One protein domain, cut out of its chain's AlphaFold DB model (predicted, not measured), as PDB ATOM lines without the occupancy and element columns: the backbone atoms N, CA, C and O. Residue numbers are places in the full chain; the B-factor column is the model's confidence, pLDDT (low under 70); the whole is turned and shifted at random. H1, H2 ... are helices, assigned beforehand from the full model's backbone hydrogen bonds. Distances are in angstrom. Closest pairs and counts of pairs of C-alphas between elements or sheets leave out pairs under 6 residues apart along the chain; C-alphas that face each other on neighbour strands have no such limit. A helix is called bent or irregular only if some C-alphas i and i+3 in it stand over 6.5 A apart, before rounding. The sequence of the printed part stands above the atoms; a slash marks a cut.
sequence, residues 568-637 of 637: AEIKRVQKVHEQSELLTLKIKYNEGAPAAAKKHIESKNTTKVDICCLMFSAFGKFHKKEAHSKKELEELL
ATOM      1  N   ALA A 568      23.304 -46.766  22.129       93.62
ATOM      2  CA  ALA A 568      22.130 -46.795  22.998       93.62
ATOM      3  C   ALA A 568      22.524 -46.999  24.468       93.62
ATOM      4  O   ALA A 568      22.010 -46.296  25.339       93.62
ATOM      5  N   GLU A 569      23.482 -47.887  24.735       93.38
ATOM      6  CA  GLU A 569      23.988 -48.145  26.082       93.38
ATOM      7  C   GLU A 569      24.714 -46.929  26.670       93.38
ATOM      8  O   GLU A 569      24.450 -46.543  27.808       93.38
ATOM      9  N   ILE A 570      25.553 -46.248  25.883       91.56
ATOM     10  CA  ILE A 570      26.212 -45.004  26.314       91.56
ATOM     11  C   ILE A 570      25.174 -43.948  26.703       91.56
ATOM     12  O   ILE A 570      25.274 -43.361  27.780       91.56
ATOM     13  N   LYS A 571      24.139 -43.751  25.877       91.44
ATOM     14  CA  LYS A 571      23.047 -42.816  26.189       91.44
ATOM     15  C   LYS A 571      22.284 -43.209  27.449       91.44
ATOM     16  O   LYS A 571      21.904 -42.338  28.229       91.44
ATOM     17  N   ARG A 572      22.047 -44.507  27.662       93.12
ATOM     18  CA  ARG A 572      21.387 -45.017  28.870       93.12
ATOM     19  C   ARG A 572      22.210 -44.684  30.113       93.12
ATOM     20  O   ARG A 572      21.659 -44.140  31.065       93.12
ATOM     21  N   VAL A 573      23.513 -44.961  30.087       90.81
ATOM     22  CA  VAL A 573      24.430 -44.674  31.201       90.81
ATOM     23  C   VAL A 573      24.536 -43.171  31.463       90.81
ATOM     24  O   VAL A 573      24.449 -42.762  32.616       90.81
ATOM     25  N   GLN A 574      24.647 -42.342  30.418       89.19
ATOM     26  CA  GLN A 574      24.650 -40.878  30.546       89.19
ATOM     27  C   GLN A 574      23.376 -40.371  31.226       89.19
ATOM     28  O   GLN A 574      23.454 -39.624  32.194       89.19
ATOM     29  N   LYS A 575      22.206 -40.855  30.797       91.19
ATOM     30  CA  LYS A 575      20.924 -40.481  31.403       91.19
ATOM     31  C   LYS A 575      20.832 -40.885  32.878       91.19
ATOM     32  O   LYS A 575      20.318 -40.119  33.687       91.19
ATOM     33  N   VAL A 576      21.319 -42.075  33.238       90.94
ATOM     34  CA  VAL A 576      21.360 -42.531  34.640       90.94
ATOM     35  C   VAL A 576      22.306 -41.660  35.467       90.94
ATOM     36  O   VAL A 576      21.962 -41.278  36.582       90.94
ATOM     37  N   HIS A 577      23.468 -41.305  34.919       89.12
ATOM     38  CA  HIS A 577      24.422 -40.426  35.585       89.12
ATOM     39  C   HIS A 577      23.838 -39.026  35.819       89.12
ATOM     40  O   HIS A 577      23.836 -38.564  36.954       89.12
ATOM     41  N   GLU A 578      23.235 -38.410  34.799       86.75
ATOM     42  CA  GLU A 578      22.545 -37.116  34.917       86.75
ATOM     43  C   GLU A 578      21.442 -37.150  35.985       86.75
ATOM     44  O   GLU A 578      21.308 -36.223  36.784       86.75
ATOM     45  N   GLN A 579      20.657 -38.233  36.035       86.69
ATOM     46  CA  GLN A 579      19.628 -38.430  37.059       86.69
ATOM     47  C   GLN A 579      20.224 -38.575  38.463       86.69
ATOM     48  O   GLN A 579      19.677 -38.013  39.412       86.69
ATOM     49  N   SER A 580      21.338 -39.296  38.595       88.06
ATOM     50  CA  SER A 580      22.056 -39.447  39.860       88.06
ATOM     51  C   SER A 580      22.635 -38.115  40.338       88.06
ATOM     52  O   SER A 580      22.483 -37.782  41.507       88.06
ATOM     53  N   GLU A 581      23.256 -37.331  39.455       86.38
ATOM     54  CA  GLU A 581      23.772 -35.999  39.789       86.38
ATOM     55  C   GLU A 581      22.646 -35.063  40.232       86.38
ATOM     56  O   GLU A 581      22.762 -34.388  41.256       86.38
ATOM     57  N   LEU A 582      21.522 -35.069  39.507       83.62
ATOM     58  CA  LEU A 582      20.314 -34.334  39.882       83.62
ATOM     59  C   LEU A 582      19.802 -34.746  41.265       83.62
ATOM     60  O   LEU A 582      19.417 -33.877  42.044       83.62
ATOM     61  N   LEU A 583      19.792 -36.042  41.588       86.12
ATOM     62  CA  LEU A 583      19.365 -36.527  42.900       86.12
ATOM     63  C   LEU A 583      20.311 -36.051  44.012       86.12
ATOM     64  O   LEU A 583      19.841 -35.509  45.010       86.12
ATOM     65  N   THR A 584      21.625 -36.171  43.813       86.44
ATOM     66  CA  THR A 584      22.638 -35.678  44.759       86.44
ATOM     67  C   THR A 584      22.506 -34.171  44.990       86.44
ATOM     68  O   THR A 584      22.562 -33.703  46.125       86.44
ATOM     69  N   LEU A 585      22.268 -33.397  43.927       82.69
ATOM     70  CA  LEU A 585      22.021 -31.956  44.017       82.69
ATOM     71  C   LEU A 585      20.733 -31.631  44.787       82.69
ATOM     72  O   LEU A 585      20.741 -30.711  45.602       82.69
ATOM     73  N   LYS A 586      19.648 -32.389  44.579       83.50
ATOM     74  CA  LYS A 586      18.392 -32.222  45.333       83.50
ATOM     75  C   LYS A 586      18.576 -32.486  46.824       83.50
ATOM     76  O   LYS A 586      18.083 -31.704  47.632       83.50
ATOM     77  N   ILE A 587      19.295 -33.552  47.182       85.88
ATOM     78  CA  ILE A 587      19.622 -33.870  48.580       85.88
ATOM     79  C   ILE A 587      20.407 -32.708  49.194       85.88
ATOM     80  O   ILE A 587      19.979 -32.139  50.193       85.88
ATOM     81  N   LYS A 588      21.471 -32.259  48.517       86.38
ATOM     82  CA  LYS A 588      22.301 -31.134  48.963       86.38
ATOM     83  C   LYS A 588      21.507 -29.838  49.167       86.38
ATOM     84  O   LYS A 588      21.767 -29.106  50.119       86.38
ATOM     85  N   TYR A 589      20.571 -29.519  48.271       87.12
ATOM     86  CA  TYR A 589      19.754 -28.306  48.388       87.12
ATOM     87  C   TYR A 589      18.719 -28.403  49.511       87.12
ATOM     88  O   TYR A 589      18.535 -27.424  50.229       87.12
ATOM     89  N   ASN A 590      18.109 -29.573  49.718       84.81
ATOM     90  CA  ASN A 590      17.214 -29.805  50.853       84.81
ATOM     91  C   ASN A 590      17.947 -29.714  52.197       84.81
ATOM     92  O   ASN A 590      17.468 -29.045  53.107       84.81
ATOM     93  N   GLU A 591      19.123 -30.332  52.316       88.19
ATOM     94  CA  GLU A 591      19.934 -30.289  53.542       88.19
ATOM     95  C   GLU A 591      20.486 -28.884  53.830       88.19
ATOM     96  O   GLU A 591      20.589 -28.475  54.985       88.19
ATOM     97  N   GLY A 592      20.818 -28.116  52.785       86.62
ATOM     98  CA  GLY A 592      21.329 -26.750  52.910       86.62
ATOM     99  C   GLY A 592      20.259 -25.677  53.153       86.62
ATOM    100  O   GLY A 592      20.600 -24.570  53.573       86.62
ATOM    101  N   ALA A 593      18.978 -25.973  52.906       85.88
ATOM    102  CA  ALA A 593      17.892 -24.995  52.998       85.88
ATOM    103  C   ALA A 593      17.710 -24.370  54.401       85.88
ATOM    104  O   ALA A 593      17.561 -23.147  54.466       85.88
ATOM    105  N   PRO A 594      17.786 -25.113  55.526       87.56
ATOM    106  CA  PRO A 594      17.637 -24.525  56.861       87.56
ATOM    107  C   PRO A 594      18.737 -23.507  57.198       87.56
ATOM    108  O   PRO A 594      18.458 -22.428  57.723       87.56
ATOM    109  N   ALA A 595      19.991 -23.816  56.848       86.25
ATOM    110  CA  ALA A 595      21.123 -22.916  57.063       86.25
ATOM    111  C   ALA A 595      21.035 -21.668  56.168       86.25
ATOM    112  O   ALA A 595      21.300 -20.553  56.624       86.25
ATOM    113  N   ALA A 596      20.604 -21.844  54.913       85.44
ATOM    114  CA  ALA A 596      20.369 -20.744  53.984       85.44
ATOM    115  C   ALA A 596      19.242 -19.808  54.464       85.44
ATOM    116  O   ALA A 596      19.397 -18.589  54.385       85.44
ATOM    117  N   ALA A 597      18.153 -20.354  55.019       83.62
ATOM    118  CA  ALA A 597      17.029 -19.579  55.554       83.62
ATOM    119  C   ALA A 597      17.446 -18.726  56.751       83.62
ATOM    120  O   ALA A 597      17.191 -17.522  56.773       83.62
ATOM    121  N   LYS A 598      18.173 -19.326  57.700       84.50
ATOM    122  CA  LYS A 598      18.726 -18.612  58.854       84.50
ATOM    123  C   LYS A 598      19.623 -17.450  58.415       84.50
ATOM    124  O   LYS A 598      19.432 -16.315  58.838       84.50
ATOM    125  N   LYS A 599      20.531 -17.709  57.472       85.75
ATOM    126  CA  LYS A 599      21.453 -16.701  56.930       85.75
ATOM    127  C   LYS A 599      20.740 -15.567  56.185       85.75
ATOM    128  O   LYS A 599      21.169 -14.413  56.284       85.75
ATOM    129  N   HIS A 600      19.671 -15.885  55.452       82.06
ATOM    130  CA  HIS A 600      18.857 -14.905  54.731       82.06
ATOM    131  C   HIS A 600      18.103 -13.971  55.686       82.06
ATOM    132  O   HIS A 600      18.107 -12.760  55.467       82.06
ATOM    133  N   ILE A 601      17.540 -14.514  56.772       80.75
ATOM    134  CA  ILE A 601      16.827 -13.747  57.805       80.75
ATOM    135  C   ILE A 601      17.792 -12.867  58.617       80.75
ATOM    136  O   ILE A 601      17.497 -11.700  58.853       80.75
ATOM    137  N   GLU A 602      18.947 -13.401  59.024       82.38
ATOM    138  CA  GLU A 602      19.860 -12.724  59.961       82.38
ATOM    139  C   GLU A 602      20.742 -11.651  59.312       82.38
ATOM    140  O   GLU A 602      21.047 -10.643  59.942       82.38
ATOM    141  N   SER A 603      21.190 -11.856  58.067       72.94
ATOM    142  CA  SER A 603      22.249 -11.021  57.472       72.94
ATOM    143  C   SER A 603      21.952 -10.488  56.072       72.94
ATOM    144  O   SER A 603      22.712  -9.659  55.574       72.94
ATOM    145  N   LYS A 604      20.913 -11.005  55.395       72.75
ATOM    146  CA  LYS A 604      20.642 -10.816  53.952       72.75
ATOM    147  C   LYS A 604      21.842 -11.067  53.015       72.75
ATOM    148  O   LYS A 604      21.755 -10.821  51.816       72.75
ATOM    149  N   ASN A 605      22.955 -11.613  53.511       77.94
ATOM    150  CA  ASN A 605      24.164 -11.862  52.732       77.94
ATOM    151  C   ASN A 605      24.160 -13.285  52.150       77.94
ATOM    152  O   ASN A 605      25.017 -14.122  52.452       77.94
ATOM    153  N   THR A 606      23.147 -13.593  51.340       81.25
ATOM    154  CA  THR A 606      22.977 -14.913  50.724       81.25
ATOM    155  C   THR A 606      23.874 -15.099  49.503       81.25
ATOM    156  O   THR A 606      24.030 -14.220  48.652       81.25
ATOM    157  N   THR A 607      24.498 -16.269  49.403       86.00
ATOM    158  CA  THR A 607      25.243 -16.681  48.209       86.00
ATOM    159  C   THR A 607      24.289 -17.246  47.152       86.00
ATOM    160  O   THR A 607      23.161 -17.618  47.465       86.00
ATOM    161  N   LYS A 608      24.747 -17.397  45.898       84.19
ATOM    162  CA  LYS A 608      23.961 -18.089  44.853       84.19
ATOM    163  C   LYS A 608      23.493 -19.485  45.283       84.19
ATOM    164  O   LYS A 608      22.419 -19.907  44.888       84.19
ATOM    165  N   VAL A 609      24.311 -20.207  46.054       84.75
ATOM    166  CA  VAL A 609      23.952 -21.551  46.539       84.75
ATOM    167  C   VAL A 609      22.827 -21.452  47.562       84.75
ATOM    168  O   VAL A 609      21.867 -22.202  47.453       84.75
ATOM    169  N   ASP A 610      22.916 -20.492  48.488       85.25
ATOM    170  CA  ASP A 610      21.887 -20.256  49.508       85.25
ATOM    171  C   ASP A 610      20.530 -19.931  48.854       85.25
ATOM    172  O   ASP A 610      19.511 -20.503  49.229       85.25
ATOM    173  N   ILE A 611      20.529 -19.086  47.814       83.31
ATOM    174  CA  ILE A 611      19.321 -18.737  47.046       83.31
ATOM    175  C   ILE A 611      18.747 -19.965  46.321       83.31
ATOM    176  O   ILE A 611      17.550 -20.220  46.408       83.31
ATOM    177  N   CYS A 612      19.586 -20.777  45.666       83.50
ATOM    178  CA  CYS A 612      19.138 -22.022  45.030       83.50
ATOM    179  C   CYS A 612      18.524 -23.014  46.037       83.50
ATOM    180  O   CYS A 612      17.514 -23.641  45.719       83.50
ATOM    181  N   CYS A 613      19.095 -23.149  47.242       85.69
ATOM    182  CA  CYS A 613      18.537 -23.995  48.303       85.69
ATOM    183  C   CYS A 613      17.157 -23.494  48.760       85.69
ATOM    184  O   CYS A 613      16.232 -24.293  48.920       85.69
ATOM    185  N   LEU A 614      17.002 -22.177  48.928       84.88
ATOM    186  CA  LEU A 614      15.739 -21.552  49.331       84.88
ATOM    187  C   LEU A 614      14.654 -21.704  48.264       84.88
ATOM    188  O   LEU A 614      13.557 -22.159  48.578       84.88
ATOM    189  N   MET A 615      14.971 -21.409  47.002       81.25
ATOM    190  CA  MET A 615      14.043 -21.584  45.881       81.25
ATOM    191  C   MET A 615      13.589 -23.039  45.725       81.25
ATOM    192  O   MET A 615      12.418 -23.303  45.447       81.25
ATOM    193  N   PHE A 616      14.513 -23.991  45.891       84.00
ATOM    194  CA  PHE A 616      14.193 -25.409  45.784       84.00
ATOM    195  C   PHE A 616      13.263 -25.863  46.913       84.00
ATOM    196  O   PHE A 616      12.268 -26.530  46.640       84.00
ATOM    197  N   SER A 617      13.539 -25.447  48.153       83.62
ATOM    198  CA  SER A 617      12.705 -25.762  49.318       83.62
ATOM    199  C   SER A 617      11.312 -25.121  49.238       83.62
ATOM    200  O   SER A 617      10.311 -25.785  49.491       83.62
ATOM    201  N   ALA A 618      11.228 -23.851  48.825       79.94
ATOM    202  CA  ALA A 618       9.973 -23.097  48.797       79.94
ATOM    203  C   ALA A 618       9.072 -23.433  47.594       79.94
ATOM    204  O   ALA A 618       7.850 -23.454  47.728       79.94
ATOM    205  N   PHE A 619       9.653 -23.697  46.418       80.56
ATOM    206  CA  PHE A 619       8.896 -23.806  45.160       80.56
ATOM    207  C   PHE A 619       9.120 -25.117  44.397       80.56
ATOM    208  O   PHE A 619       8.547 -25.302  43.322       80.56
ATOM    209  N   GLY A 620       9.990 -26.010  44.880       73.50
ATOM    210  CA  GLY A 620      10.352 -27.249  44.180       73.50
ATOM    211  C   GLY A 620      11.060 -27.029  42.835       73.50
ATOM    212  O   GLY A 620      11.207 -27.973  42.053       73.50
ATOM    213  N   LYS A 621      11.487 -25.794  42.528       69.12
ATOM    214  CA  LYS A 621      12.103 -25.425  41.246       69.12
ATOM    215  C   LYS A 621      13.616 -25.600  41.292       69.12
ATOM    216  O   LYS A 621      14.289 -25.134  42.206       69.12
ATOM    217  N   PHE A 622      14.150 -26.268  40.273       66.88
ATOM    218  CA  PHE A 622      15.573 -26.556  40.156       66.88
ATOM    219  C   PHE A 622      16.268 -25.540  39.246       66.88
ATOM    220  O   PHE A 622      15.988 -25.490  38.050       66.88
ATOM    221  N   HIS A 623      17.218 -24.785  39.799       69.12
ATOM    222  CA  HIS A 623      18.071 -23.867  39.046       69.12
ATOM    223  C   HIS A 623      19.538 -24.272  39.213       69.12
ATOM    224  O   HIS A 623      20.042 -24.345  40.334       69.12
ATOM    225  N   LYS A 624      20.243 -24.538  38.102       65.75
ATOM    226  CA  LYS A 624      21.697 -24.764  38.142       65.75
ATOM    227  C   LYS A 624      22.395 -23.440  38.455       65.75
ATOM    228  O   LYS A 624      22.197 -22.460  37.742       65.75
ATOM    229  N   LYS A 625      23.256 -23.425  39.479       66.81
ATOM    230  CA  LYS A 625      24.017 -22.237  39.916       66.81
ATOM    231  C   LYS A 625      24.815 -21.574  38.779       66.81
ATOM    232  O   LYS A 625      24.993 -20.355  38.794       66.81
ATOM    233  N   GLU A 626      25.316 -22.358  37.822       69.69
ATOM    234  CA  GLU A 626      26.076 -21.841  36.673       69.69
ATOM    235  C   GLU A 626      25.200 -21.166  35.608       69.69
ATOM    236  O   GLU A 626      25.715 -20.371  34.829       69.69
ATOM    237  N   ALA A 627      23.897 -21.460  35.566       73.00
ATOM    238  CA  ALA A 627      23.009 -21.021  34.488       73.00
ATOM    239  C   ALA A 627      22.430 -19.610  34.683       73.00
ATOM    240  O   ALA A 627      21.916 -19.042  33.726       73.00
ATOM    241  N   HIS A 628      22.508 -19.054  35.896       77.50
ATOM    242  CA  HIS A 628      21.886 -17.773  36.242       77.50
ATOM    243  C   HIS A 628      22.851 -16.852  36.982       77.50
ATOM    244  O   HIS A 628      23.697 -17.306  37.763       77.50
ATOM    245  N   SER A 629      22.728 -15.541  36.769       83.56
ATOM    246  CA  SER A 629      23.424 -14.533  37.575       83.56
ATOM    247  C   SER A 629      22.863 -14.496  39.008       83.56
ATOM    248  O   SER A 629      21.809 -15.057  39.292       83.56
ATOM    249  N   LYS A 630      23.592 -13.901  39.970       80.69
ATOM    250  CA  LYS A 630      23.104 -13.852  41.366       80.69
ATOM    251  C   LYS A 630      21.834 -13.000  41.436       80.69
ATOM    252  O   LYS A 630      20.878 -13.404  42.076       80.69
ATOM    253  N   LYS A 631      21.839 -11.892  40.694       80.94
ATOM    254  CA  LYS A 631      20.736 -10.944  40.597       80.94
ATOM    255  C   LYS A 631      19.472 -11.581  40.007       80.94
ATOM    256  O   LYS A 631      18.406 -11.425  40.575       80.94
ATOM    257  N   GLU A 632      19.605 -12.379  38.946       80.50
ATOM    258  CA  GLU A 632      18.478 -13.133  38.364       80.50
ATOM    259  C   GLU A 632      17.857 -14.122  39.357       80.50
ATOM    260  O   GLU A 632      16.645 -14.284  39.391       80.50
ATOM    261  N   LEU A 633      18.680 -14.794  40.168       78.88
ATOM    262  CA  LEU A 633      18.185 -15.721  41.188       78.88
ATOM    263  C   LEU A 633      17.509 -14.990  42.356       78.88
ATOM    264  O   LEU A 633      16.563 -15.523  42.917       78.88
ATOM    265  N   GLU A 634      17.976 -13.793  42.716       79.25
ATOM    266  CA  GLU A 634      17.347 -12.942  43.739       79.25
ATOM    267  C   GLU A 634      16.024 -12.331  43.265       79.25
ATOM    268  O   GLU A 634      15.136 -12.141  44.079       79.25
ATOM    269  N   GLU A 635      15.874 -12.042  41.970       81.06
ATOM    270  CA  GLU A 635      14.602 -11.583  41.384       81.06
ATOM    271  C   GLU A 635      13.557 -12.711  41.280       81.06
ATOM    272  O   GLU A 635      12.359 -12.442  41.200       81.06
ATOM    273  N   LEU A 636      14.007 -13.971  41.249       73.00
ATOM    274  CA  LEU A 636      13.155 -15.163  41.169       73.00
ATOM    275  C   LEU A 636      12.775 -15.759  42.536       73.00
ATOM    276  O   LEU A 636      11.845 -16.571  42.579       73.00
ATOM    277  N   LEU A 637      13.525 -15.432  43.594       72.56
ATOM    278  CA  LEU A 637      13.283 -15.832  44.987       72.56
ATOM    279  C   LEU A 637      12.300 -14.858  45.643       72.56
ATOM    280  O   LEU A 637      11.370 -15.363  46.313       72.56
TER     281      LEU A 637
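This is residues 568 to 637 of the 637 residues of the protein "Hypothetical protein" of Eucampia antarctica (UniProt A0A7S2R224). One long bent helix, H1, makes a shaft with a small head at one end: H2 packs crosswise in the inside of its bend, and the short H3 lies beside H2, on the side away from H1. Residues 568 to 581 of H1 stick out from this compact head as a free arm and make much of the length. The printed part has 70 residues, with three named helices in the order H1, H2, H3 and no named strand; its class is all helix. It is loose, with a radius of gyration of the C-alphas of 14.1 A, and spans 49 by 23 by 17 A.

H1, residues 568 to 603, was assigned as one helix by its hydrogen bonds but is bent: C-alphas 591 and 594 are 7.0 A apart. Its arm H1a, residues 568 to 591, begins with C-alpha 568 at (22.130, -46.795, 22.998) and is 34.8 A long from first to last C-alpha. Its arm H1b, residues 594 to 603, is 14.3 A long and ends with C-alpha 603 at (22.249, -11.021, 57.472). H2, residues 608 to 619, is 16.1 A long. H3, residues 630 to 636, is 10.0 A long and ends with C-alpha 636 at (13.155, -15.163, 41.169).

The lines of H1a and H1b stand at a steep tilt of 50 degrees. H2 touches both arms. H1a touches it with residues 589 to 590 alone, about perpendicular at 90 degrees; the closest C-alphas, of Tyr 589 and Cys 613, are 4.5 A apart. H1b and H2 run opposite ways at a steep tilt of 65 degrees, and their closest C-alphas, of Ala 596 and Asp 610, are 4.8 A apart. H3 touches H2 and runs the same way at a shallow tilt of 13 degrees; the closest C-alphas, of Lys 608 and Lys 630, are 5.6 A apart. H3 is apart from H1a and from H1b. The helix packing is mostly crossed, but only just: of three touching pairs, one is at a shallow tilt. In H1a, H1b, H2 and H3 every O i to N i+4 pair is within hydrogen-bond range.

The two C-alphas farthest apart, of Ala 568 and Glu 602, are 50.3 A apart. Without residues 568 to 581, which stand free, the remaining 56 residues span 29 by 22 by 17 A. The printed part has no cut and ends at residue 637, the chain's last. The link from H1 to H2 is tight, with 4 residues, and that from H2 to H3 is short, with 10. The model's mean pLDDT is 82.6 over the printed part; residues 621 to 626 are under 70.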